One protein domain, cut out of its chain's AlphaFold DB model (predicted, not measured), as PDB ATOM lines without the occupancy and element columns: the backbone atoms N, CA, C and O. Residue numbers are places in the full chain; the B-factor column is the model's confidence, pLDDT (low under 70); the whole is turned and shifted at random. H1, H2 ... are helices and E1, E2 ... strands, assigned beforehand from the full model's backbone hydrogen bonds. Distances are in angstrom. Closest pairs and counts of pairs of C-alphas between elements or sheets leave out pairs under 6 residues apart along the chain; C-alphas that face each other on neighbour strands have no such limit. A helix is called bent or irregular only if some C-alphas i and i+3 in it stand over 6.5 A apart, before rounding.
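Overview. This is residues 38 to 211 of the 637 residues of an uncharacterized protein of Candidatus Bathyarchaeota archaeon (UniProt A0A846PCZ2). One large, twisted antiparallel sheet of ten strands makes the body, folded back on itself at E8 so that E6 and E7 face part of the rest. The short helix H1 sits where E1 and E2 part, and a long loop, residues 111 to 145, runs from one edge strand of the sheet, E5, to the other, E6. The printed part has 174 residues, mostly strand, in the chain order E1 H1 E2 E3 E4 E5 E6 E7 E8 E9 E10; the sheet order is E5 E4 E3 E2 E1 E10 E9 E8 E7 E6. It is compact, with a radius of gyration of the C-alphas of 15.9 A, and rounded, spanning 46 by 37 by 33 A.

Arrangement. E1, residues 38 to 48, and E10, residues 198 to 210, are antiparallel at 161 degrees, with N 45 and O 204 2.8 A apart, within hydrogen-bond range. On the other side of E1 is E2, residues 66 to 77, antiparallel at 140 degrees, with N 41 and O 69 at 2.8 A. E2, E3 (80 to 89), E4 (94 to 102) and E5 (108 to 110) form a meander, each strand the antiparallel neighbour of the one before; N 70 and O 86 are 2.9 A apart, N 85 and O 97 2.8 A, N 109 and O 100 2.9 A. E6 (146 to 152), E7 (155 to 168), E8 (171 to 180), E9 (186 to 195) and E10 form a second meander; N 150 and O 157 are 2.9 A apart, N 162 and O 177 2.8 A, N 176 and O 190 2.8 A, N 191 and O 203 2.9 A. In this folded sheet, bent back into two leaves, E5 E4 E3 E2 E1 E10 E9 face E7 E6, with E8 as the hinge. The closest C-alphas of E6 and E10, those of Tyr 152 and Leu 207, are 7.1 A apart. H1, residues 58 to 65, is on the sheet but only just at its level, at a height of 3.9 A; its closest C-alphas to E1 are those of Asn 64 and Val 46, 5.8 A apart. Every O i to N i+4 pair in H1 is within hydrogen-bond range.

Along the chain. E1 begins at C-alpha 38 (143.750, -20.821, -4.312) and is 29.8 A long. H1 is 10.7 A, E2 30.5 A, E3 28.7 A, E4 26.4 A and E5 7.2 A. E6 is 17.7 A, E8 29.4 A and E9 27.3 A. E7, 36.2 A, bends by 65 degrees at residue 158 and ends at C-alpha 168 (131.990, -11.257, 23.709). E10, 35.3 A, bends by 51 degrees at residue 201 and ends at C-alpha 210 (139.057, -23.172, -6.342).

Size, cuts and confidence. The two C-alphas farthest apart, those of Asn 51 and Gly 78, are 46.7 A apart. The printed part has no cut; the link E5 to E6, 35 residues, is long. Mean pLDDT of the printed part is 85.4; residues 53 to 58, 114 to 121, 138 to 140, 154 to 155 and 168 to 169 include the 21 residues under 70.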
ATOM      1  N   TRP A  38     144.634 -21.911  -4.714       94.00
ATOM      2  CA  TRP A  38     143.750 -20.821  -4.312       94.00
ATOM      3  C   TRP A  38     142.289 -21.246  -4.196       94.00
ATOM      4  O   TRP A  38     141.805 -22.157  -4.872       94.00
ATOM      5  N   PHE A  39     141.542 -20.525  -3.366       93.94
ATOM      6  CA  PHE A  39     140.108 -20.706  -3.182       93.94
ATOM      7  C   PHE A  39     139.401 -19.364  -3.006       93.94
ATOM      8  O   PHE A  39     139.962 -18.404  -2.480       93.94
ATOM      9  N   ARG A  40     138.164 -19.280  -3.499       94.88
ATOM     10  CA  ARG A  40     137.424 -18.027  -3.646       94.88
ATOM     11  C   ARG A  40     135.977 -18.151  -3.183       94.88
ATOM     12  O   ARG A  40     135.288 -19.128  -3.478       94.88
ATOM     13  N   TYR A  41     135.510 -17.098  -2.523       94.50
ATOM     14  CA  TYR A  41     134.139 -16.904  -2.071       94.50
ATOM     15  C   TYR A  41     133.478 -15.765  -2.847       94.50
ATOM     16  O   TYR A  41     133.922 -14.618  -2.782       94.50
ATOM     17  N   GLU A  42     132.386 -16.079  -3.535       93.56
ATOM     18  CA  GLU A  42     131.498 -15.106  -4.188       93.56
ATOM     19  C   GLU A  42     130.071 -15.172  -3.608       93.56
ATOM     20  O   GLU A  42     129.335 -14.186  -3.649       93.56
ATOM     21  N   ASP A  43     129.685 -16.295  -2.980       89.69
ATOM     22  CA  ASP A  43     128.433 -16.415  -2.216       89.69
ATOM     23  C   ASP A  43     128.615 -15.886  -0.782       89.69
ATOM     24  O   ASP A  43     128.752 -16.645   0.185       89.69
ATOM     25  N   ILE A  44     128.654 -14.556  -0.664       92.56
ATOM     26  CA  ILE A  44     128.759 -13.825   0.605       92.56
ATOM     27  C   ILE A  44     127.390 -13.231   0.952       92.56
ATOM     28  O   ILE A  44     126.852 -12.386   0.232       92.56
ATOM     29  N   LYS A  45     126.817 -13.658   2.080       92.75
ATOM     30  CA  LYS A  45     125.496 -13.228   2.561       92.75
ATOM     31  C   LYS A  45     125.619 -12.585   3.930       92.75
ATOM     32  O   LYS A  45     126.242 -13.152   4.822       92.75
ATOM     33  N   VAL A  46     125.006 -11.419   4.108       90.56
ATOM     34  CA  VAL A  46     125.116 -10.616   5.330       90.56
ATOM     35  C   VAL A  46     123.759 -10.000   5.669       90.56
ATOM     36  O   VAL A  46     123.026  -9.586   4.772       90.56
ATOM     37  N   SER A  47     123.414  -9.929   6.956       89.25
ATOM     38  CA  SER A  47     122.210  -9.245   7.447       89.25
ATOM     39  C   SER A  47     122.400  -8.763   8.880       89.25
ATOM     40  O   SER A  47     123.066  -9.419   9.680       89.25
ATOM     41  N   TRP A  48     121.767  -7.646   9.244       88.56
ATOM     42  CA  TRP A  48     121.842  -7.099  10.599       88.56
ATOM     43  C   TRP A  48     120.658  -6.194  10.967       88.56
ATOM     44  O   TRP A  48     120.019  -5.614  10.094       88.56
ATOM     45  N   ASP A  49     120.396  -6.046  12.270       85.81
ATOM     46  CA  ASP A  49     119.431  -5.094  12.840       85.81
ATOM     47  C   ASP A  49     120.148  -3.816  13.284       85.81
ATOM     48  O   ASP A  49     120.813  -3.807  14.316       85.81
ATOM     49  N   SER A  50     119.982  -2.719  12.537       80.00
ATOM     50  CA  SER A  50     120.658  -1.431  12.764       80.00
ATOM     51  C   SER A  50     120.419  -0.781  14.136       80.00
ATOM     52  O   SER A  50     121.077   0.209  14.443       80.00
ATOM     53  N   ASN A  51     119.486  -1.291  14.951       79.88
ATOM     54  CA  ASN A  51     119.225  -0.776  16.301       79.88
ATOM     55  C   ASN A  51     120.253  -1.233  17.347       79.88
ATOM     56  O   ASN A  51     120.298  -0.680  18.446       79.88
ATOM     57  N   TYR A  52     121.069  -2.237  17.030       73.06
ATOM     58  CA  TYR A  52     122.173  -2.663  17.887       73.06
ATOM     59  C   TYR A  52     123.481  -1.994  17.448       73.06
ATOM     60  O   TYR A  52     123.582  -1.457  16.350       73.06
ATOM     61  N   SER A  53     124.506  -2.020  18.300       65.81
ATOM     62  CA  SER A  53     125.853  -1.490  18.007       65.81
ATOM     63  C   SER A  53     126.805  -2.532  17.394       65.81
ATOM     64  O   SER A  53     127.826  -2.193  16.802       65.81
ATOM     65  N   ILE A  54     126.456  -3.817  17.471       55.00
ATOM     66  CA  ILE A  54     127.164  -4.926  16.805       55.00
ATOM     67  C   ILE A  54     126.906  -5.107  15.289       55.00
ATOM     68  O   ILE A  54     127.770  -5.680  14.625       55.00
ATOM     69  N   PRO A  55     125.861  -4.546  14.664       52.44
ATOM     70  CA  PRO A  55     125.796  -4.395  13.217       52.44
ATOM     71  C   PRO A  55     126.913  -3.552  12.607       52.44
ATOM     72  O   PRO A  55     127.252  -3.744  11.447       52.44
ATOM     73  N   SER A  56     127.495  -2.625  13.377       50.59
ATOM     74  CA  SER A  56     128.615  -1.789  12.930       50.59
ATOM     75  C   SER A  56     129.986  -2.422  13.179       50.59
ATOM     76  O   SER A  56     130.996  -1.719  13.182       50.59
ATOM     77  N   ASN A  57     130.056  -3.741  13.400       64.00
ATOM     78  CA  ASN A  57     131.345  -4.418  13.374       64.00
ATOM     79  C   ASN A  57     131.962  -4.231  11.981       64.00
ATOM     80  O   ASN A  57     131.336  -4.557  10.972       64.00
ATOM     81  N   ILE A  58     133.193  -3.721  11.957       67.56
ATOM     82  CA  ILE A  58     134.012  -3.511  10.761       67.56
ATOM     83  C   ILE A  58     133.953  -4.745   9.836       67.56
ATOM     84  O   ILE A  58     133.733  -4.583   8.640       67.56
ATOM     85  N   ALA A  59     133.972  -5.962  10.400       71.88
ATOM     86  CA  ALA A  59     133.835  -7.216   9.655       71.88
ATOM     87  C   ALA A  59     132.528  -7.343   8.842       71.88
ATOM     88  O   ALA A  59     132.572  -7.711   7.675       71.88
ATOM     89  N   ILE A  60     131.364  -7.050   9.440       77.81
ATOM     90  CA  ILE A  60     130.044  -7.210   8.793       77.81
ATOM     91  C   ILE A  60     129.891  -6.203   7.656       77.81
ATOM     92  O   ILE A  60     129.457  -6.566   6.565       77.81
ATOM     93  N   LEU A  61     130.272  -4.949   7.906       79.69
ATOM     94  CA  LEU A  61     130.193  -3.883   6.909       79.69
ATOM     95  C   LEU A  61     131.117  -4.174   5.720       79.69
ATOM     96  O   LEU A  61     130.682  -4.107   4.575       79.69
ATOM     97  N   GLN A  62     132.359  -4.581   5.987       81.00
ATOM     98  CA  GLN A  62     133.313  -4.918   4.930       81.00
ATOM     99  C   GLN A  62     132.884  -6.157   4.140       81.00
ATOM    100  O   GLN A  62     132.973  -6.146   2.914       81.00
ATOM    101  N   LEU A  63     132.374  -7.205   4.803       86.19
ATOM    102  CA  LEU A  63     131.848  -8.390   4.113       86.19
ATOM    103  C   LEU A  63     130.636  -8.032   3.247       86.19
ATOM    104  O   LEU A  63     130.522  -8.518   2.126       86.19
ATOM    105  N   ASN A  64     129.758  -7.143   3.723       89.25
ATOM    106  CA  ASN A  64     128.623  -6.665   2.937       89.25
ATOM    107  C   ASN A  64     129.060  -5.890   1.684       89.25
ATOM    108  O   ASN A  64     128.383  -5.968   0.659       89.25
ATOM    109  N   ASP A  65     130.185  -5.181   1.739       90.00
ATOM    110  CA  ASP A  65     130.739  -4.438   0.601       90.00
ATOM    111  C   ASP A  65     131.634  -5.296  -0.312       90.00
ATOM    112  O   ASP A  65     132.074  -4.834  -1.368       90.00
ATOM    113  N   THR A  66     131.880  -6.556   0.050       91.62
ATOM    114  CA  THR A  66     132.721  -7.483  -0.715       91.62
ATOM    115  C   THR A  66     131.922  -8.150  -1.835       91.62
ATOM    116  O   THR A  66     130.797  -8.607  -1.637       91.62
ATOM    117  N   GLN A  67     132.503  -8.181  -3.035       94.12
ATOM    118  CA  GLN A  67     131.997  -8.916  -4.193       94.12
ATOM    119  C   GLN A  67     132.639 -10.302  -4.294       94.12
ATOM    120  O   GLN A  67     131.935 -11.279  -4.523       94.12
ATOM    121  N   SER A  68     133.960 -10.389  -4.116       94.50
ATOM    122  CA  SER A  68     134.679 -11.662  -4.060       94.50
ATOM    123  C   SER A  68     135.828 -11.593  -3.064       94.50
ATOM    124  O   SER A  68     136.509 -10.566  -2.988       94.50
ATOM    125  N   TRP A  69     136.092 -12.699  -2.383       93.94
ATOM    126  CA  TRP A  69     137.235 -12.867  -1.492       93.94
ATOM    127  C   TRP A  69     138.015 -14.112  -1.898       93.94
ATOM    128  O   TRP A  69     137.465 -15.207  -1.895       93.94
ATOM    129  N   GLU A  70     139.266 -13.935  -2.305       95.56
ATOM    130  CA  GLU A  70     140.156 -14.999  -2.769       95.56
ATOM    131  C   GLU A  70     141.349 -15.136  -1.834       95.56
ATOM    132  O   GLU A  70     141.891 -14.130  -1.387       95.56
ATOM    133  N   ILE A  71     141.749 -16.370  -1.554       95.44
ATOM    134  CA  ILE A  71     142.939 -16.705  -0.784       95.44
ATOM    135  C   ILE A  71     143.822 -17.555  -1.689       95.44
ATOM    136  O   ILE A  71     143.336 -18.539  -2.246       95.44
ATOM    137  N   ALA A  72     145.095 -17.193  -1.820       96.00
ATOM    138  CA  ALA A  72     146.083 -17.949  -2.579       96.00
ATOM    139  C   ALA A  72     147.293 -18.287  -1.701       96.00
ATOM    140  O   ALA A  72     147.814 -17.423  -0.992       96.00
ATOM    141  N   CYS A  73     147.713 -19.550  -1.739       95.19
ATOM    142  CA  CYS A  73     148.877 -20.065  -1.036       95.19
ATOM    143  C   CYS A  73     150.154 -19.652  -1.774       95.19
ATOM    144  O   CYS A  73     150.360 -20.033  -2.927       95.19
ATOM    145  N   ASP A  74     151.013 -18.887  -1.107       95.38
ATOM    146  CA  ASP A  74     152.283 -18.420  -1.663       95.38
ATOM    147  C   ASP A  74     153.394 -19.458  -1.470       95.38
ATOM    148  O   ASP A  74     154.178 -19.694  -2.386       95.38
ATOM    149  N   ASP A  75     153.456 -20.080  -0.288       92.94
ATOM    150  CA  ASP A  75     154.458 -21.094   0.059       92.94
ATOM    151  C   ASP A  75     154.025 -21.928   1.278       92.94
ATOM    152  O   ASP A  75     153.289 -21.438   2.146       92.94
ATOM    153  N   VAL A  76     154.537 -23.160   1.367       89.25
ATOM    154  CA  VAL A  76     154.292 -24.111   2.461       89.25
ATOM    155  C   VAL A  76     155.618 -24.672   2.971       89.25
ATOM    156  O   VAL A  76     156.327 -25.383   2.262       89.25
ATOM    157  N   PHE A  77     155.926 -24.420   4.245       86.75
ATOM    158  CA  PHE A  77     157.115 -24.953   4.911       86.75
ATOM    159  C   PHE A  77     156.756 -25.636   6.235       86.75
ATOM    160  O   PHE A  77     156.536 -24.989   7.266       86.75
ATOM    161  N   GLY A  78     156.718 -26.972   6.217       85.44
ATOM    162  CA  GLY A  78     156.276 -27.773   7.358       85.44
ATOM    163  C   GLY A  78     154.801 -27.510   7.667       85.44
ATOM    164  O   GLY A  78     153.930 -27.863   6.878       85.44
ATOM    165  N   THR A  79     154.523 -26.888   8.813       87.44
ATOM    166  CA  THR A  79     153.170 -26.484   9.239       87.44
ATOM    167  C   THR A  79     152.876 -25.009   8.948       87.44
ATOM    168  O   THR A  79     151.756 -24.550   9.157       87.44
ATOM    169  N   ASN A  80     153.863 -24.254   8.454       90.88
ATOM    170  CA  ASN A  80     153.704 -22.839   8.141       90.88
ATOM    171  C   ASN A  80     153.224 -22.656   6.706       90.88
ATOM    172  O   ASN A  80     153.876 -23.104   5.764       90.88
ATOM    173  N   ILE A  81     152.126 -21.929   6.557       92.81
ATOM    174  CA  ILE A  81     151.553 -21.511   5.283       92.81
ATOM    175  C   ILE A  81     151.717 -19.997   5.185       92.81
ATOM    176  O   ILE A  81     151.311 -19.260   6.088       92.81
ATOM    177  N   THR A  82     152.291 -19.528   4.082       95.06
ATOM    178  CA  THR A  82     152.240 -18.114   3.690       95.06
ATOM    179  C   THR A  82     151.234 -17.946   2.565       95.06
ATOM    180  O   THR A  82     151.099 -18.822   1.713       95.06
ATOM    181  N   PHE A  83     150.469 -16.861   2.601       95.69
ATOM    182  CA  PHE A  83     149.363 -16.652   1.674       95.69
ATOM    183  C   PHE A  83     149.059 -15.166   1.506       95.69
ATOM    184  O   PHE A  83     149.430 -14.327   2.340       95.69
ATOM    185  N   HIS A  84     148.274 -14.858   0.482       94.56
ATOM    186  CA  HIS A  84     147.660 -13.551   0.326       94.56
ATOM    187  C   HIS A  84     146.157 -13.656   0.085       94.56
ATOM    188  O   HIS A  84     145.657 -14.572  -0.565       94.56
ATOM    189  N   GLU A  85     145.434 -12.685   0.634       94.00
ATOM    190  CA  GLU A  85     144.011 -12.480   0.416       94.00
ATOM    191  C   GLU A  85     143.813 -11.364  -0.606       94.00
ATOM    192  O   GLU A  85     144.348 -10.268  -0.423       94.00
ATOM    193  N   THR A  86     142.997 -11.601  -1.628       94.38
ATOM    194  CA  THR A  86     142.545 -10.585  -2.580       94.38
ATOM    195  C   THR A  86     141.053 -10.340  -2.388       94.38
ATOM    196  O   THR A  86     140.218 -11.220  -2.607       94.38
ATOM    197  N   ILE A  87     140.704  -9.126  -1.969       92.81
ATOM    198  CA  ILE A  87     139.329  -8.695  -1.708       92.81
ATOM    199  C   ILE A  87     138.920  -7.728  -2.809       92.81
ATOM    200  O   ILE A  87     139.488  -6.642  -2.939       92.81
ATOM    201  N   ARG A  88     137.903  -8.105  -3.582       94.19
ATOM    202  CA  ARG A  88     137.300  -7.243  -4.603       94.19
ATOM    203  C   ARG A  88     135.993  -6.705  -4.059       94.19
ATOM    204  O   ARG A  88     135.106  -7.475  -3.690       94.19
ATOM    205  N   TYR A  89     135.883  -5.387  -3.986       92.88
ATOM    206  CA  TYR A  89     134.709  -4.708  -3.451       92.88
ATOM    207  C   TYR A  89     133.684  -4.431  -4.550       92.88
ATOM    208  O   TYR A  89     134.031  -4.229  -5.714       92.88
ATOM    209  N   LYS A  90     132.410  -4.312  -4.166       92.25
ATOM    210  CA  LYS A  90     131.305  -3.942  -5.075       92.25
ATOM    211  C   LYS A  90     131.513  -2.578  -5.752       92.25
ATOM    212  O   LYS A  90     130.931  -2.311  -6.798       92.25
ATOM    213  N   SER A  91     132.354  -1.722  -5.171       88.44
ATOM    214  CA  SER A  91     132.806  -0.439  -5.725       88.44
ATOM    215  C   SER A  91     133.853  -0.564  -6.837       88.44
ATOM    216  O   SER A  91     134.292   0.469  -7.336       88.44
ATOM    217  N   THR A  92     134.267  -1.779  -7.221       81.06
ATOM    218  CA  THR A  92     135.352  -2.118  -8.174       81.06
ATOM    219  C   THR A  92     136.783  -1.884  -7.682       81.06
ATOM    220  O   THR A  92     137.732  -2.200  -8.394       81.06
ATOM    221  N   SER A  93     136.971  -1.376  -6.460       90.44
ATOM    222  CA  SER A  93     138.295  -1.342  -5.826       90.44
ATOM    223  C   SER A  93     138.741  -2.741  -5.392       90.44
ATOM    224  O   SER A  93     137.912  -3.583  -5.051       90.44
ATOM    225  N   GLU A  94     140.053  -2.959  -5.338       92.69
ATOM    226  CA  GLU A  94     140.677  -4.207  -4.891       92.69
ATOM    227  C   GLU A  94     141.673  -3.927  -3.756       92.69
ATOM    228  O   GLU A  94     142.313  -2.871  -3.729       92.69
ATOM    229  N   ALA A  95     141.784  -4.856  -2.809       90.94
ATOM    230  CA  ALA A  95     142.792  -4.841  -1.757       90.94
ATOM    231  C   ALA A  95     143.471  -6.211  -1.652       90.94
ATOM    232  O   ALA A  95     142.790  -7.234  -1.645       90.94
ATOM    233  N   THR A  96     144.797  -6.208  -1.501       93.25
ATOM    234  CA  THR A  96     145.597  -7.418  -1.277       93.25
ATOM    235  C   THR A  96     146.246  -7.371   0.100       93.25
ATOM    236  O   THR A  96     146.855  -6.360   0.471       93.25
ATOM    237  N   VAL A  97     146.125  -8.453   0.868       91.31
ATOM    238  CA  VAL A  97     146.662  -8.558   2.230       91.31
ATOM    239  C   VAL A  97     147.456  -9.844   2.377       91.31
ATOM    240  O   VAL A  97     146.913 -10.926   2.223       91.31
ATOM    241  N   PHE A  98     148.729  -9.724   2.735       92.81
ATOM    242  CA  PHE A  98     149.599 -10.874   2.976       92.81
ATOM    243  C   PHE A  98     149.484 -11.365   4.416       92.81
ATOM    244  O   PHE A  98     149.312 -10.565   5.347       92.81
ATOM    245  N   GLY A  99     149.627 -12.671   4.603       93.12
ATOM    246  CA  GLY A  99     149.562 -13.320   5.896       93.12
ATOM    247  C   GLY A  99     150.397 -14.584   5.986       93.12
ATOM    248  O   GLY A  99     150.923 -15.099   5.003       93.12
ATOM    249  N   TRP A 100     150.515 -15.074   7.213       92.81
ATOM    250  CA  TRP A 100     151.040 -16.401   7.492       92.81
ATOM    251  C   TRP A 100     150.251 -17.056   8.622       92.81
ATOM    252  O   TRP A 100     149.677 -16.363   9.477       92.81
ATOM    253  N   LEU A 101     150.227 -18.384   8.614       91.56
ATOM    254  CA  LEU A 101     149.590 -19.219   9.622       91.56
ATOM    255  C   LEU A 101     150.405 -20.495   9.824       91.56
ATOM    256  O   LEU A 101     150.725 -21.185   8.865       91.56
ATOM    257  N   ASP A 102     150.692 -20.819  11.074       90.31
ATOM    258  CA  ASP A 102     151.125 -22.142  11.493       90.31
ATOM    259  C   ASP A 102     149.884 -22.974  11.837       90.31
ATOM    260  O   ASP A 102     149.188 -22.687  12.814       90.31
ATOM    261  N   ILE A 103     149.582 -23.990  11.028       88.38
ATOM    262  CA  ILE A 103     148.372 -24.810  11.194       88.38
ATOM    263  C   ILE A 103     148.438 -25.759  12.395       88.38
ATOM    264  O   ILE A 103     147.402 -26.281  12.795       88.38
ATOM    265  N   ASP A 104     149.616 -25.975  12.985       86.25
ATOM    266  CA  ASP A 104     149.768 -26.858  14.147       86.25
ATOM    267  C   ASP A 104     149.544 -26.097  15.459       86.25
ATOM    268  O   ASP A 104     148.769 -26.515  16.322       86.25
ATOM    269  N   SER A 105     150.156 -24.917  15.610       85.25
ATOM    270  CA  SER A 105     149.942 -24.058  16.790       85.25
ATOM    271  C   SER A 105     148.696 -23.167  16.682       85.25
ATOM    272  O   SER A 105     148.171 -22.674  17.692       85.25
ATOM    273  N   GLY A 106     148.230 -22.943  15.454       82.62
ATOM    274  CA  GLY A 106     147.244 -21.935  15.099       82.62
ATOM    275  C   GLY A 106     147.799 -20.513  15.129       82.62
ATOM    276  O   GLY A 106     147.035 -19.579  14.919       82.62
ATOM    277  N   GLU A 107     149.070 -20.270  15.439       86.50
ATOM    278  CA  GLU A 107     149.603 -18.906  15.470       86.50
ATOM    279  C   GLU A 107     149.712 -18.330  14.055       86.50
ATOM    280  O   GLU A 107     150.105 -19.008  13.116       86.50
ATOM    281  N   GLY A 108     149.348 -17.063  13.878       86.94
ATOM    282  CA  GLY A 108     149.336 -16.455  12.555       86.94
ATOM    283  C   GLY A 108     149.022 -14.972  12.591       86.94
ATOM    284  O   GLY A 108     148.512 -14.440  13.586       86.94
ATOM    285  N   ARG A 109     149.334 -14.281  11.494       89.06
ATOM    286  CA  ARG A 109     149.158 -12.831  11.399       89.06
ATOM    287  C   ARG A 109     148.887 -12.375   9.973       89.06
ATOM    288  O   ARG A 109     149.574 -12.786   9.048       89.06
ATOM    289  N   LEU A 110     147.966 -11.421   9.844       84.44
ATOM    290  CA  LEU A 110     147.767 -10.622   8.634       84.44
ATOM    291  C   LEU A 110     148.527  -9.286   8.709       84.44
ATOM    292  O   LEU A 110     148.592  -8.642   9.766       84.44
ATOM    293  N   ALA A 111     149.086  -8.852   7.577       82.50
ATOM    294  CA  ALA A 111     149.811  -7.587   7.438       82.50
ATOM    295  C   ALA A 111     148.903  -6.359   7.636       82.50
ATOM    296  O   ALA A 111     149.350  -5.316   8.115       82.50
ATOM    297  N   SER A 112     147.613  -6.498   7.327       79.31
ATOM    298  CA  SER A 112     146.570  -5.520   7.635       79.31
ATOM    299  C   SER A 112     145.341  -6.227   8.220       79.31
ATOM    300  O   SER A 112     145.298  -7.452   8.258       79.31
ATOM    301  N   LYS A 113     144.362  -5.477   8.740       74.50
ATOM    302  CA  LYS A 113     143.148  -6.031   9.371       74.50
ATOM    303  C   LYS A 113     141.918  -5.784   8.486       74.50
ATOM    304  O   LYS A 113     141.088  -4.949   8.857       74.50
ATOM    305  N   PRO A 114     141.785  -6.466   7.335       63.44
ATOM    306  CA  PRO A 114     140.713  -6.211   6.379       63.44
ATOM    307  C   PRO A 114     139.317  -6.554   6.900       63.44
ATOM    308  O   PRO A 114     138.367  -6.183   6.235       63.44
ATOM    309  N   TRP A 115     139.203  -7.209   8.066       69.75
ATOM    310  CA  TRP A 115     137.945  -7.578   8.735       69.75
ATOM    311  C   TRP A 115     137.898  -7.129  10.205       69.75
ATOM    312  O   TRP A 115     137.153  -7.671  11.019       69.75
ATOM    313  N   GLY A 116     138.784  -6.217  10.618       64.12
ATOM    314  CA  GLY A 116     138.943  -5.845  12.031       64.12
ATOM    315  C   GLY A 116     139.594  -6.925  12.916       64.12
ATOM    316  O   GLY A 116     139.869  -6.662  14.089       64.12
ATOM    317  N   THR A 117     139.914  -8.102  12.368       63.53
ATOM    318  CA  THR A 117     140.706  -9.160  13.017       63.53
ATOM    319  C   THR A 117     142.109  -9.217  12.399       63.53
ATOM    320  O   THR A 117     142.305  -8.856  11.242       63.53
ATOM    321  N   SER A 118     143.114  -9.616  13.183       58.31
ATOM    322  CA  SER A 118     144.491  -9.853  12.696       58.31
ATOM    323  C   SER A 118     144.830 -11.331  12.528       58.31
ATOM    324  O   SER A 118     145.989 -11.650  12.277       58.31
ATOM    325  N   TYR A 119     143.859 -12.217  12.743       63.88
ATOM    326  CA  TYR A 119     144.109 -13.632  12.968       63.88
ATOM    327  C   TYR A 119     143.504 -14.481  11.843       63.88
ATOM    328  O   TYR A 119     142.276 -14.509  11.725       63.88
ATOM    329  N   PRO A 120     144.337 -15.176  11.049       68.56
ATOM    330  CA  PRO A 120     143.889 -15.958   9.902       68.56
ATOM    331  C   PRO A 120     143.533 -17.412  10.225       68.56
ATOM    332  O   PRO A 120     143.225 -18.160   9.307       68.56
ATOM    333  N   GLY A 121     143.550 -17.837  11.494       64.31
ATOM    334  CA  GLY A 121     143.417 -19.257  11.860       64.31
ATOM    335  C   GLY A 121     142.148 -19.959  11.361       64.31
ATOM    336  O   GLY A 121     142.108 -21.179  11.329       64.31
ATOM    337  N   ALA A 122     141.123 -19.224  10.926       76.44
ATOM    338  CA  ALA A 122     139.946 -19.829  10.311       76.44
ATOM    339  C   ALA A 122     140.158 -20.271   8.851       76.44
ATOM    340  O   ALA A 122     139.350 -21.044   8.359       76.44
ATOM    341  N   LEU A 123     141.189 -19.788   8.148       88.06
ATOM    342  CA  LEU A 123     141.372 -20.028   6.710       88.06
ATOM    343  C   LEU A 123     141.919 -21.420   6.397       88.06
ATOM    344  O   LEU A 123     141.471 -22.045   5.436       88.06
ATOM    345  N   PHE A 124     142.850 -21.894   7.224       90.31
ATOM    346  CA  PHE A 124     143.497 -23.189   7.064       90.31
ATOM    347  C   PHE A 124     143.547 -23.931   8.393       90.31
ATOM    348  O   PHE A 124     143.737 -23.326   9.452       90.31
ATOM    349  N   ILE A 125     143.429 -25.247   8.312       90.25
ATOM    350  CA  ILE A 125     143.693 -26.183   9.404       90.25
ATOM    351  C   ILE A 125     144.584 -27.312   8.885       90.25
ATOM    352  O   ILE A 125     144.798 -27.433   7.678       90.25
ATOM    353  N   ALA A 126     145.103 -28.144   9.786       87.75
ATOM    354  CA  ALA A 126     145.825 -29.346   9.388       87.75
ATOM    355  C   ALA A 126     144.949 -30.263   8.514       87.75
ATOM    356  O   ALA A 126     143.749 -30.432   8.755       87.75
ATOM    357  N   ALA A 127     145.560 -30.860   7.491       85.56
ATOM    358  CA  ALA A 127     144.907 -31.840   6.637       85.56
ATOM    359  C   ALA A 127     144.586 -33.133   7.390       85.56
ATOM    360  O   ALA A 127     145.240 -33.484   8.370       85.56
ATOM    361  N   ASN A 128     143.612 -33.883   6.878       82.31
ATOM    362  CA  ASN A 128     143.228 -35.222   7.331       82.31
ATOM    363  C   ASN A 128     142.751 -35.342   8.783       82.31
ATOM    364  O   ASN A 128     142.544 -36.466   9.252       82.31
ATOM    365  N   LEU A 129     142.491 -34.222   9.463       85.88
ATOM    366  CA  LEU A 129     141.824 -34.238  10.762       85.88
ATOM    367  C   LEU A 129     140.486 -34.985  10.671       85.88
ATOM    368  O   LEU A 129     139.839 -35.051   9.618       85.88
ATOM    369  N   SER A 130     140.068 -35.556  11.786       86.81
ATOM    370  CA  SER A 130     138.849 -36.347  11.911       86.81
ATOM    371  C   SER A 130     138.044 -35.894  13.128       86.81
ATOM    372  O   SER A 130     138.513 -35.110  13.954       86.81
ATOM    373  N   GLU A 131     136.801 -36.358  13.232       90.81
ATOM    374  CA  GLU A 131     135.945 -36.086  14.388       90.81
ATOM    375  C   GLU A 131     136.668 -36.376  15.716       90.81
ATOM    376  O   GLU A 131     137.226 -37.454  15.919       90.81
ATOM    377  N   GLY A 132     136.654 -35.398  16.626       88.44
ATOM    378  CA  GLY A 132     137.325 -35.477  17.925       88.44
ATOM    379  C   GLY A 132     138.773 -34.977  17.954       88.44
ATOM    380  O   GLY A 132     139.270 -34.689  19.053       88.44
ATOM    381  N   ASP A 133     139.421 -34.802  16.798       87.56
ATOM    382  CA  ASP A 133     140.768 -34.231  16.730       87.56
ATOM    383  C   ASP A 133     140.758 -32.754  17.128       87.56
ATOM    384  O   ASP A 133     139.785 -32.025  16.913       87.56
ATOM    385  N   SER A 134     141.853 -32.304  17.742       87.56
ATOM    386  CA  SER A 134     142.022 -30.889  18.089       87.56
ATOM    387  C   SER A 134     142.385 -30.093  16.843       87.56
ATOM    388  O   SER A 134     143.178 -30.552  16.031       87.56
ATOM    389  N   LEU A 135     141.837 -28.883  16.717       84.12
ATOM    390  CA  LEU A 135     142.106 -28.008  15.575       84.12
ATOM    391  C   LEU A 135     143.575 -27.560  15.527       84.12
ATOM    392  O   LEU A 135     144.126 -27.391  14.449       84.12
ATOM    393  N   TYR A 136     144.182 -27.379  16.706       83.62
ATOM    394  CA  TYR A 136     145.584 -27.007  16.895       83.62
ATOM    395  C   TYR A 136     146.173 -27.828  18.046       83.62
ATOM    396  O   TYR A 136     145.557 -27.919  19.117       83.62
ATOM    397  N   ALA A 137     147.379 -28.372  17.880       70.38
ATOM    398  CA  ALA A 137     148.047 -29.189  18.896       70.38
ATOM    399  C   ALA A 137     148.280 -28.432  20.218       70.38
ATOM    400  O   ALA A 137     148.227 -29.027  21.293       70.38
ATOM    401  N   GLY A 138     148.488 -27.111  20.156       63.72
ATOM    402  CA  GLY A 138     148.702 -26.258  21.333       63.72
ATOM    403  C   GLY A 138     147.431 -25.759  22.037       63.72
ATOM    404  O   GLY A 138     147.539 -25.134  23.094       63.72
ATOM    405  N   LYS A 139     146.233 -25.983  21.471       66.81
ATOM    406  CA  LYS A 139     144.948 -25.450  21.980       66.81
ATOM    407  C   LYS A 139     143.855 -26.538  21.943       66.81
ATOM    408  O   LYS A 139     142.960 -26.470  21.100       66.81
ATOM    409  N   PRO A 140     143.885 -27.523  22.862       64.69
ATOM    410  CA  PRO A 140     143.054 -28.737  22.794       64.69
ATOM    411  C   PRO A 140     141.546 -28.512  23.010       64.69
ATOM    412  O   PRO A 140     140.751 -29.441  22.863       64.69
ATOM    413  N   ASP A 141     141.139 -27.292  23.369       74.69
ATOM    414  CA  ASP A 141     139.753 -26.954  23.703       74.69
ATOM    415  C   ASP A 141     138.848 -26.790  22.469       74.69
ATOM    416  O   ASP A 141     137.623 -26.778  22.601       74.69
ATOM    417  N   VAL A 142     139.422 -26.664  21.267       79.81
ATOM    418  CA  VAL A 142     138.662 -26.569  20.010       79.81
ATOM    419  C   VAL A 142     138.894 -27.837  19.206       79.81
ATOM    420  O   VAL A 142     140.003 -28.078  18.734       79.81
ATOM    421  N   LYS A 143     137.844 -28.642  19.048       88.69
ATOM    422  CA  LYS A 143     137.892 -29.940  18.370       88.69
ATOM    423  C   LYS A 143     136.942 -29.989  17.187       88.69
ATOM    424  O   LYS A 143     135.932 -29.286  17.197       88.69
ATOM    425  N   ILE A 144     137.244 -30.853  16.221       91.06
ATOM    426  CA  ILE A 144     136.305 -31.205  15.155       91.06
ATOM    427  C   ILE A 144     135.068 -31.833  15.794       91.06
ATOM    428  O   ILE A 144     135.165 -32.854  16.478       91.06
ATOM    429  N   ASN A 145     133.913 -31.194  15.603       92.69
ATOM    430  CA  ASN A 145     132.649 -31.655  16.169       92.69
ATOM    431  C   ASN A 145     132.073 -32.834  15.393       92.69
ATOM    432  O   ASN A 145     131.509 -33.726  16.011       92.69
ATOM    433  N   GLU A 146     132.192 -32.809  14.066       93.50
ATOM    434  CA  GLU A 146     131.715 -33.863  13.170       93.50
ATOM    435  C   GLU A 146     132.485 -33.823  11.842       93.50
ATOM    436  O   GLU A 146     132.979 -32.769  11.424       93.50
ATOM    437  N   THR A 147     132.535 -34.962  11.154       91.06
ATOM    438  CA  THR A 147     132.972 -35.059   9.756       91.06
ATOM    439  C   THR A 147     131.786 -35.504   8.899       91.06
ATOM    440  O   THR A 147     131.267 -36.607   9.070       91.06
ATOM    441  N   CYS A 148     131.355 -34.671   7.951       90.00
ATOM    442  CA  CYS A 148     130.168 -34.913   7.126       90.00
ATOM    443  C   CYS A 148     130.469 -34.815   5.620       90.00
ATOM    444  O   CYS A 148     131.571 -34.448   5.213       90.00
ATOM    445  N   ARG A 149     129.505 -35.194   4.769       86.75
ATOM    446  CA  ARG A 149     129.592 -35.015   3.309       86.75
ATOM    447  C   ARG A 149     128.811 -33.770   2.900       86.75
ATOM    448  O   ARG A 149     127.618 -33.692   3.180       86.75
ATOM    449  N   VAL A 150     129.469 -32.833   2.223       88.31
ATOM    450  CA  VAL A 150     128.869 -31.574   1.759       88.31
ATOM    451  C   VAL A 150     129.166 -31.381   0.278       88.31
ATOM    452  O   VAL A 150     130.277 -31.634  -0.174       88.31
ATOM    453  N   GLU A 151     128.174 -30.937  -0.489       85.00
ATOM    454  CA  GLU A 151     128.339 -30.649  -1.913       85.00
ATOM    455  C   GLU A 151     128.766 -29.189  -2.142       85.00
ATOM    456  O   GLU A 151     128.123 -28.247  -1.661       85.00
ATOM    457  N   TYR A 152     129.838 -28.996  -2.906       85.44
ATOM    458  CA  TYR A 152     130.323 -27.696  -3.359       85.44
ATOM    459  C   TYR A 152     130.389 -27.694  -4.881       85.44
ATOM    460  O   TYR A 152     131.182 -28.425  -5.467       85.44
ATOM    461  N   PHE A 153     129.513 -26.895  -5.507       80.06
ATOM    462  CA  PHE A 153     129.438 -26.681  -6.961       80.06
ATOM    463  C   PHE A 153     129.579 -27.975  -7.788       80.06
ATOM    464  O   PHE A 153     130.319 -28.036  -8.767       80.06
ATOM    465  N   GLY A 154     128.833 -29.008  -7.378       68.25
ATOM    466  CA  GLY A 154     128.758 -30.306  -8.050       68.25
ATOM    467  C   GLY A 154     129.731 -31.372  -7.542       68.25
ATOM    468  O   GLY A 154     129.623 -32.522  -7.954       68.25
ATOM    469  N   ALA A 155     130.657 -31.035  -6.637       68.88
ATOM    470  CA  ALA A 155     131.576 -31.991  -6.021       68.88
ATOM    471  C   ALA A 155     131.190 -32.290  -4.566       68.88
ATOM    472  O   ALA A 155     131.124 -31.388  -3.729       68.88
ATOM    473  N   VAL A 156     130.990 -33.568  -4.234       79.06
ATOM    474  CA  VAL A 156     130.789 -34.008  -2.845       79.06
ATOM    475  C   VAL A 156     132.141 -34.110  -2.141       79.06
ATOM    476  O   VAL A 156     133.024 -34.855  -2.560       79.06
ATOM    477  N   ARG A 157     132.299 -33.382  -1.035       83.69
ATOM    478  CA  ARG A 157     133.524 -33.333  -0.227       83.69
ATOM    479  C   ARG A 157     133.267 -33.880   1.169       83.69
ATOM    480  O   ARG A 157     132.200 -33.660   1.739       83.69
ATOM    481  N   GLN A 158     134.245 -34.592   1.729       86.00
ATOM    482  CA  GLN A 158     134.272 -34.830   3.172       86.00
ATOM    483  C   GLN A 158     134.734 -33.547   3.849       86.00
ATOM    484  O   GLN A 158     135.770 -32.992   3.484       86.00
ATOM    485  N   SER A 159     133.973 -33.072   4.822       92.25
ATOM    486  CA  SER A 159     134.228 -31.799   5.471       92.25
ATOM    487  C   SER A 159     134.156 -31.924   6.980       92.25
ATOM    488  O   SER A 159     133.268 -32.579   7.520       92.25
ATOM    489  N   ASN A 160     135.102 -31.278   7.648       93.81
ATOM    490  CA  ASN A 160     135.169 -31.198   9.094       93.81
ATOM    491  C   ASN A 160     134.439 -29.948   9.562       93.81
ATOM    492  O   ASN A 160     134.709 -28.851   9.072       93.81
ATOM    493  N   VAL A 161     133.530 -30.116  10.514       94.56
ATOM    494  CA  VAL A 161     132.709 -29.034  11.049       94.56
ATOM    495  C   VAL A 161     133.144 -28.726  12.472       94.56
ATOM    496  O   VAL A 161     133.289 -29.621  13.306       94.56
ATOM    497  N   VAL A 162     133.303 -27.439  12.763       92.25
ATOM    498  CA  VAL A 162     133.419 -26.917  14.123       92.25
ATOM    499  C   VAL A 162     132.273 -25.952  14.376       92.25
ATOM    500  O   VAL A 162     132.095 -24.981  13.646       92.25
ATOM    501  N   ASN A 163     131.525 -26.193  15.445       91.06
ATOM    502  CA  ASN A 163     130.494 -25.317  15.967       91.06
ATOM    503  C   ASN A 163     130.869 -24.881  17.384       91.06
ATOM    504  O   ASN A 163     131.029 -25.707  18.285       91.06
ATOM    505  N   ARG A 164     130.985 -23.570  17.600       87.81
ATOM    506  CA  ARG A 164     131.303 -23.016  18.920       87.81
ATOM    507  C   ARG A 164     130.451 -21.810  19.266       87.81
ATOM    508  O   ARG A 164     130.010 -21.053  18.405       87.81
ATOM    509  N   SER A 165     130.268 -21.621  20.568       88.75
ATOM    510  CA  SER A 165     129.564 -20.485  21.156       88.75
ATOM    511  C   SER A 165     130.527 -19.672  22.013       88.75
ATOM    512  O   SER A 165     131.189 -20.215  22.895       88.75
ATOM    513  N   LEU A 166     130.606 -18.371  21.755       83.50
ATOM    514  CA  LEU A 166     131.509 -17.439  22.421       83.50
ATOM    515  C   LEU A 166     130.706 -16.263  22.976       83.50
ATOM    516  O   LEU A 166     129.864 -15.697  22.281       83.50
ATOM    517  N   TYR A 167     130.999 -15.851  24.206       81.19
ATOM    518  CA  TYR A 167     130.474 -14.605  24.763       81.19
ATOM    519  C   TYR A 167     131.504 -13.495  24.581       81.19
ATOM    520  O   TYR A 167     132.635 -13.604  25.051       81.19
ATOM    521  N   SER A 168     131.122 -12.420  23.896       67.62
ATOM    522  CA  SER A 168     131.990 -11.257  23.709       67.62
ATOM    523  C   SER A 168     131.160  -9.982  23.622       67.62
ATOM    524  O   SER A 168     130.106  -9.957  22.990       67.62
ATOM    525  N   SER A 169     131.622  -8.923  24.291       65.88
ATOM    526  CA  SER A 169     131.020  -7.581  24.256       65.88
ATOM    527  C   SER A 169     129.516  -7.512  24.577       65.88
ATOM    528  O   SER A 169     128.831  -6.623  24.085       65.88
ATOM    529  N   GLY A 170     128.998  -8.423  25.413       73.69
ATOM    530  CA  GLY A 170     127.592  -8.437  25.852       73.69
ATOM    531  C   GLY A 170     126.631  -9.245  24.973       73.69
ATOM    532  O   GLY A 170     125.430  -9.215  25.216       73.69
ATOM    533  N   TYR A 171     127.146  -9.976  23.981       76.00
ATOM    534  CA  TYR A 171     126.351 -10.769  23.044       76.00
ATOM    535  C   TYR A 171     126.844 -12.212  23.029       76.00
ATOM    536  O   TYR A 171     128.031 -12.488  23.248       76.00
ATOM    537  N   LEU A 172     125.924 -13.128  22.744       86.12
ATOM    538  CA  LEU A 172     126.261 -14.508  22.426       86.12
ATOM    539  C   LEU A 172     126.547 -14.587  20.924       86.12
ATOM    540  O   LEU A 172     125.725 -14.179  20.107       86.12
ATOM    541  N   LYS A 173     127.715 -15.101  20.559       85.56
ATOM    542  CA  LYS A 173     128.132 -15.343  19.179       85.56
ATOM    543  C   LYS A 173     128.198 -16.846  18.949       85.56
ATOM    544  O   LYS A 173     128.864 -17.536  19.717       85.56
ATOM    545  N   THR A 174     127.564 -17.345  17.894       89.44
ATOM    546  CA  THR A 174     127.763 -18.726  17.436       89.44
ATOM    547  C   THR A 174     128.476 -18.729  16.095       89.44
ATOM    548  O   THR A 174     128.210 -17.883  15.241       89.44
ATOM    549  N   GLU A 175     129.411 -19.655  15.927       89.12
ATOM    550  CA  GLU A 175     130.209 -19.810  14.713       89.12
ATOM    551  C   GLU A 175     130.167 -21.264  14.271       89.12
ATOM    552  O   GLU A 175     130.457 -22.149  15.072       89.12
ATOM    553  N   ILE A 176     129.844 -21.480  12.999       92.31
ATOM    554  CA  ILE A 176     129.985 -22.757  12.309       92.31
ATOM    555  C   ILE A 176     131.044 -22.555  11.236       92.31
ATOM    556  O   ILE A 176     130.872 -21.719  10.349       92.31
ATOM    557  N   MET A 177     132.130 -23.305  11.336       93.31
ATOM    558  CA  MET A 177     133.201 -23.344  10.350       93.31
ATOM    559  C   MET A 177     133.268 -24.747   9.769       93.31
ATOM    560  O   MET A 177     133.142 -25.728  10.501       93.31
ATOM    561  N   VAL A 178     133.434 -24.830   8.458       95.00
ATOM    562  CA  VAL A 178     133.487 -26.084   7.716       95.00
ATOM    563  C   VAL A 178     134.736 -26.051   6.860       95.00
ATOM    564  O   VAL A 178     134.855 -25.157   6.028       95.00
ATOM    565  N   TRP A 179     135.637 -27.012   7.036       94.25
ATOM    566  CA  TRP A 179     136.841 -27.160   6.215       94.25
ATOM    567  C   TRP A 179     136.767 -28.424   5.377       94.25
ATOM    568  O   TRP A 179     136.190 -29.423   5.810       94.25
ATOM    569  N   ASP A 180     137.368 -28.409   4.193       91.88
ATOM    570  CA  ASP A 180     137.610 -29.642   3.450       91.88
ATOM    571  C   ASP A 180     138.584 -30.524   4.229       91.88
ATOM    572  O   ASP A 180     139.634 -30.066   4.673       91.88
ATOM    573  N   ARG A 181     138.236 -31.800   4.401       88.25
ATOM    574  CA  ARG A 181     139.021 -32.711   5.236       88.25
ATOM    575  C   ARG A 181     140.424 -32.952   4.677       88.25
ATOM    576  O   ARG A 181     141.357 -33.083   5.459       88.25
ATOM    577  N   LEU A 182     140.566 -33.073   3.358       82.25
ATOM    578  CA  LEU A 182     141.833 -33.465   2.732       82.25
ATOM    579  C   LEU A 182     142.805 -32.291   2.637       82.25
ATOM    580  O   LEU A 182     143.971 -32.452   2.969       82.25
ATOM    581  N   SER A 183     142.320 -31.126   2.214       87.31
ATOM    582  CA  SER A 183     143.163 -29.940   2.019       87.31
ATOM    583  C   SER A 183     143.291 -29.069   3.270       87.31
ATOM    584  O   SER A 183     144.295 -28.387   3.454       87.31
ATOM    585  N   GLY A 184     142.286 -29.084   4.151       89.88
ATOM    586  CA  GLY A 184     142.235 -28.209   5.320       89.88
ATOM    587  C   GLY A 184     141.839 -26.762   5.001       89.88
ATOM    588  O   GLY A 184     141.936 -25.916   5.889       89.88
ATOM    589  N   ILE A 185     141.382 -26.447   3.780       92.94
ATOM    590  CA  ILE A 185     140.893 -25.101   3.428       92.94
ATOM    591  C   ILE A 185     139.482 -24.858   3.963       92.94
ATOM    592  O   ILE A 185     138.666 -25.778   4.053       92.94
ATOM    593  N   LEU A 186     139.168 -23.605   4.290       93.88
ATOM    594  CA  LEU A 186     137.836 -23.209   4.735       93.88
ATOM    595  C   LEU A 186     136.829 -23.275   3.576       93.88
ATOM    596  O   LEU A 186     136.931 -22.554   2.587       93.88
ATOM    597  N   CYS A 187     135.794 -24.090   3.719       94.50
ATOM    598  CA  CYS A 187     134.715 -24.211   2.744       94.50
ATOM    599  C   CYS A 187     133.501 -23.352   3.103       94.50
ATOM    600  O   CYS A 187     132.881 -22.750   2.226       94.50
ATOM    601  N   GLU A 188     133.141 -23.277   4.384       94.94
ATOM    602  CA  GLU A 188     132.044 -22.430   4.856       94.94
ATOM    603  C   GLU A 188     132.372 -21.784   6.191       94.94
ATOM    604  O   GLU A 188     132.920 -22.416   7.089       94.94
ATOM    605  N   LEU A 189     131.925 -20.545   6.362       92.25
ATOM    606  CA  LEU A 189     131.882 -19.883   7.659       92.25
ATOM    607  C   LEU A 189     130.519 -19.216   7.813       92.25
ATOM    608  O   LEU A 189     130.112 -18.408   6.981       92.25
ATOM    609  N   SER A 190     129.807 -19.569   8.878       92.38
ATOM    610  CA  SER A 190     128.522 -18.982   9.258       92.38
ATOM    611  C   SER A 190     128.607 -18.457  10.682       92.38
ATOM    612  O   SER A 190     128.938 -19.202  11.604       92.38
ATOM    613  N   VAL A 191     128.279 -17.184  10.881       88.81
ATOM    614  CA  VAL A 191     128.343 -16.532  12.191       88.81
ATOM    615  C   VAL A 191     127.018 -15.870  12.505       88.81
ATOM    616  O   VAL A 191     126.501 -15.112  11.688       88.81
ATOM    617  N   ASN A 192     126.496 -16.119  13.706       89.31
ATOM    618  CA  ASN A 192     125.280 -15.491  14.216       89.31
ATOM    619  C   ASN A 192     125.572 -14.736  15.514       89.31
ATOM    620  O   ASN A 192     126.270 -15.234  16.398       89.31
ATOM    621  N   TYR A 193     124.990 -13.549  15.641       87.25
ATOM    622  CA  TYR A 193     125.041 -12.719  16.837       87.25
ATOM    623  C   TYR A 193     123.666 -12.682  17.492       87.25
ATOM    624  O   TYR A 193     122.666 -12.405  16.826       87.25
ATOM    625  N   PHE A 194     123.625 -12.913  18.801       87.19
ATOM    626  CA  PHE A 194     122.410 -12.928  19.601       87.19
ATOM    627  C   PHE A 194     122.460 -11.870  20.700       87.19
ATOM    628  O   PHE A 194     123.436 -11.774  21.448       87.19
ATOM    629  N   ALA A 195     121.366 -11.128  20.825       85.88
ATOM    630  CA  ALA A 195     121.073 -10.249  21.952       85.88
ATOM    631  C   ALA A 195     119.646 -10.544  22.408       85.88
ATOM    632  O   ALA A 195     118.785 -10.763  21.561       85.88
ATOM    633  N   GLU A 196     119.379 -10.553  23.716       84.19
ATOM    634  CA  GLU A 196     118.007 -10.692  24.245       84.19
ATOM    635  C   GLU A 196     117.246 -11.904  23.657       84.19
ATOM    636  O   GLU A 196     116.058 -11.829  23.353       84.19
ATOM    637  N   ASN A 197     117.945 -13.030  23.459       80.25
ATOM    638  CA  ASN A 197     117.433 -14.261  22.840       80.25
ATOM    639  C   ASN A 197     116.909 -14.128  21.394       80.25
ATOM    640  O   ASN A 197     116.188 -15.009  20.923       80.25
ATOM    641  N   ARG A 198     117.298 -13.083  20.653       86.00
ATOM    642  CA  ARG A 198     117.033 -12.944  19.210       86.00
ATOM    643  C   ARG A 198     118.320 -12.780  18.407       86.00
ATOM    644  O   ARG A 198     119.301 -12.231  18.903       86.00
ATOM    645  N   THR A 199     118.314 -13.234  17.155       87.69
ATOM    646  CA  THR A 199     119.406 -12.970  16.207       87.69
ATOM    647  C   THR A 199     119.379 -11.498  15.806       87.69
ATOM    648  O   THR A 199     118.376 -11.017  15.286       87.69
ATOM    649  N   VAL A 200     120.479 -10.788  16.044       88.44
ATOM    650  CA  VAL A 200     120.629  -9.350  15.745       88.44
ATOM    651  C   VAL A 200     121.541  -9.081  14.548       88.44
ATOM    652  O   VAL A 200     121.580  -7.970  14.026       88.44
ATOM    653  N   GLY A 201     122.258 -10.099  14.078       87.75
ATOM    654  CA  GLY A 201     123.024 -10.044  12.842       87.75
ATOM    655  C   GLY A 201     123.680 -11.376  12.527       87.75
ATOM    656  O   GLY A 201     123.883 -12.202  13.419       87.75
ATOM    657  N   TRP A 202     123.991 -11.588  11.256       88.00
ATOM    658  CA  TRP A 202     124.657 -12.789  10.785       88.00
ATOM    659  C   TRP A 202     125.393 -12.537   9.473       88.00
ATOM    660  O   TRP A 202     125.053 -11.633   8.704       88.00
ATOM    661  N   TYR A 203     126.396 -13.366   9.213       89.50
ATOM    662  CA  TYR A 203     127.000 -13.485   7.896       89.50
ATOM    663  C   TYR A 203     127.320 -14.940   7.582       89.50
ATOM    664  O   TYR A 203     127.563 -15.748   8.482       89.50
ATOM    665  N   LYS A 204     127.305 -15.264   6.291       92.00
ATOM    666  CA  LYS A 204     127.681 -16.560   5.749       92.00
ATOM    667  C   LYS A 204     128.563 -16.363   4.523       92.00
ATOM    668  O   LYS A 204     128.210 -15.587   3.638       92.00
ATOM    669  N   VAL A 205     129.666 -17.095   4.469       92.06
ATOM    670  CA  VAL A 205     130.487 -17.266   3.269       92.06
ATOM    671  C   VAL A 205     130.505 -18.745   2.906       92.06
ATOM    672  O   VAL A 205     130.596 -19.604   3.789       92.06
ATOM    673  N   ARG A 206     130.364 -19.038   1.616       93.31
ATOM    674  CA  ARG A 206     130.445 -20.394   1.065       93.31
ATOM    675  C   ARG A 206     131.400 -20.392  -0.118       93.31
ATOM    676  O   ARG A 206     131.321 -19.514  -0.977       93.31
ATOM    677  N   LEU A 207     132.306 -21.362  -0.129       93.31
ATOM    678  CA  LEU A 207     133.278 -21.574  -1.189       93.31
ATOM    679  C   LEU A 207     132.552 -21.731  -2.525       93.31
ATOM    680  O   LEU A 207     131.619 -22.532  -2.640       93.31
ATOM    681  N   SER A 208     132.967 -20.947  -3.516       91.06
ATOM    682  CA  SER A 208     132.339 -20.911  -4.840       91.06
ATOM    683  C   SER A 208     133.267 -21.384  -5.951       91.06
ATOM    684  O   SER A 208     132.779 -21.859  -6.970       91.06
ATOM    685  N   GLN A 209     134.583 -21.260  -5.770       89.25
ATOM    686  CA  GLN A 209     135.557 -21.686  -6.768       89.25
ATOM    687  C   GLN A 209     136.911 -21.977  -6.124       89.25
ATOM    688  O   GLN A 209     137.273 -21.371  -5.120       89.25
ATOM    689  N   THR A 210     137.671 -22.889  -6.715       89.38
ATOM    690  CA  THR A 210     139.057 -23.172  -6.342       89.38
ATOM    691  C   THR A 210     139.738 -23.941  -7.471       89.38
ATOM    692  O   THR A 210     139.048 -24.569  -8.277       89.38
ATOM    693  N   ASN A 211     141.070 -23.889  -7.540       83.75
ATOM    694  CA  ASN A 211     141.869 -24.785  -8.380       83.75
ATOM    695  C   ASN A 211     142.337 -26.057  -7.646       83.75
ATOM    696  O   ASN A 211     142.948 -26.903  -8.288       83.75
TER     697      ASN A 211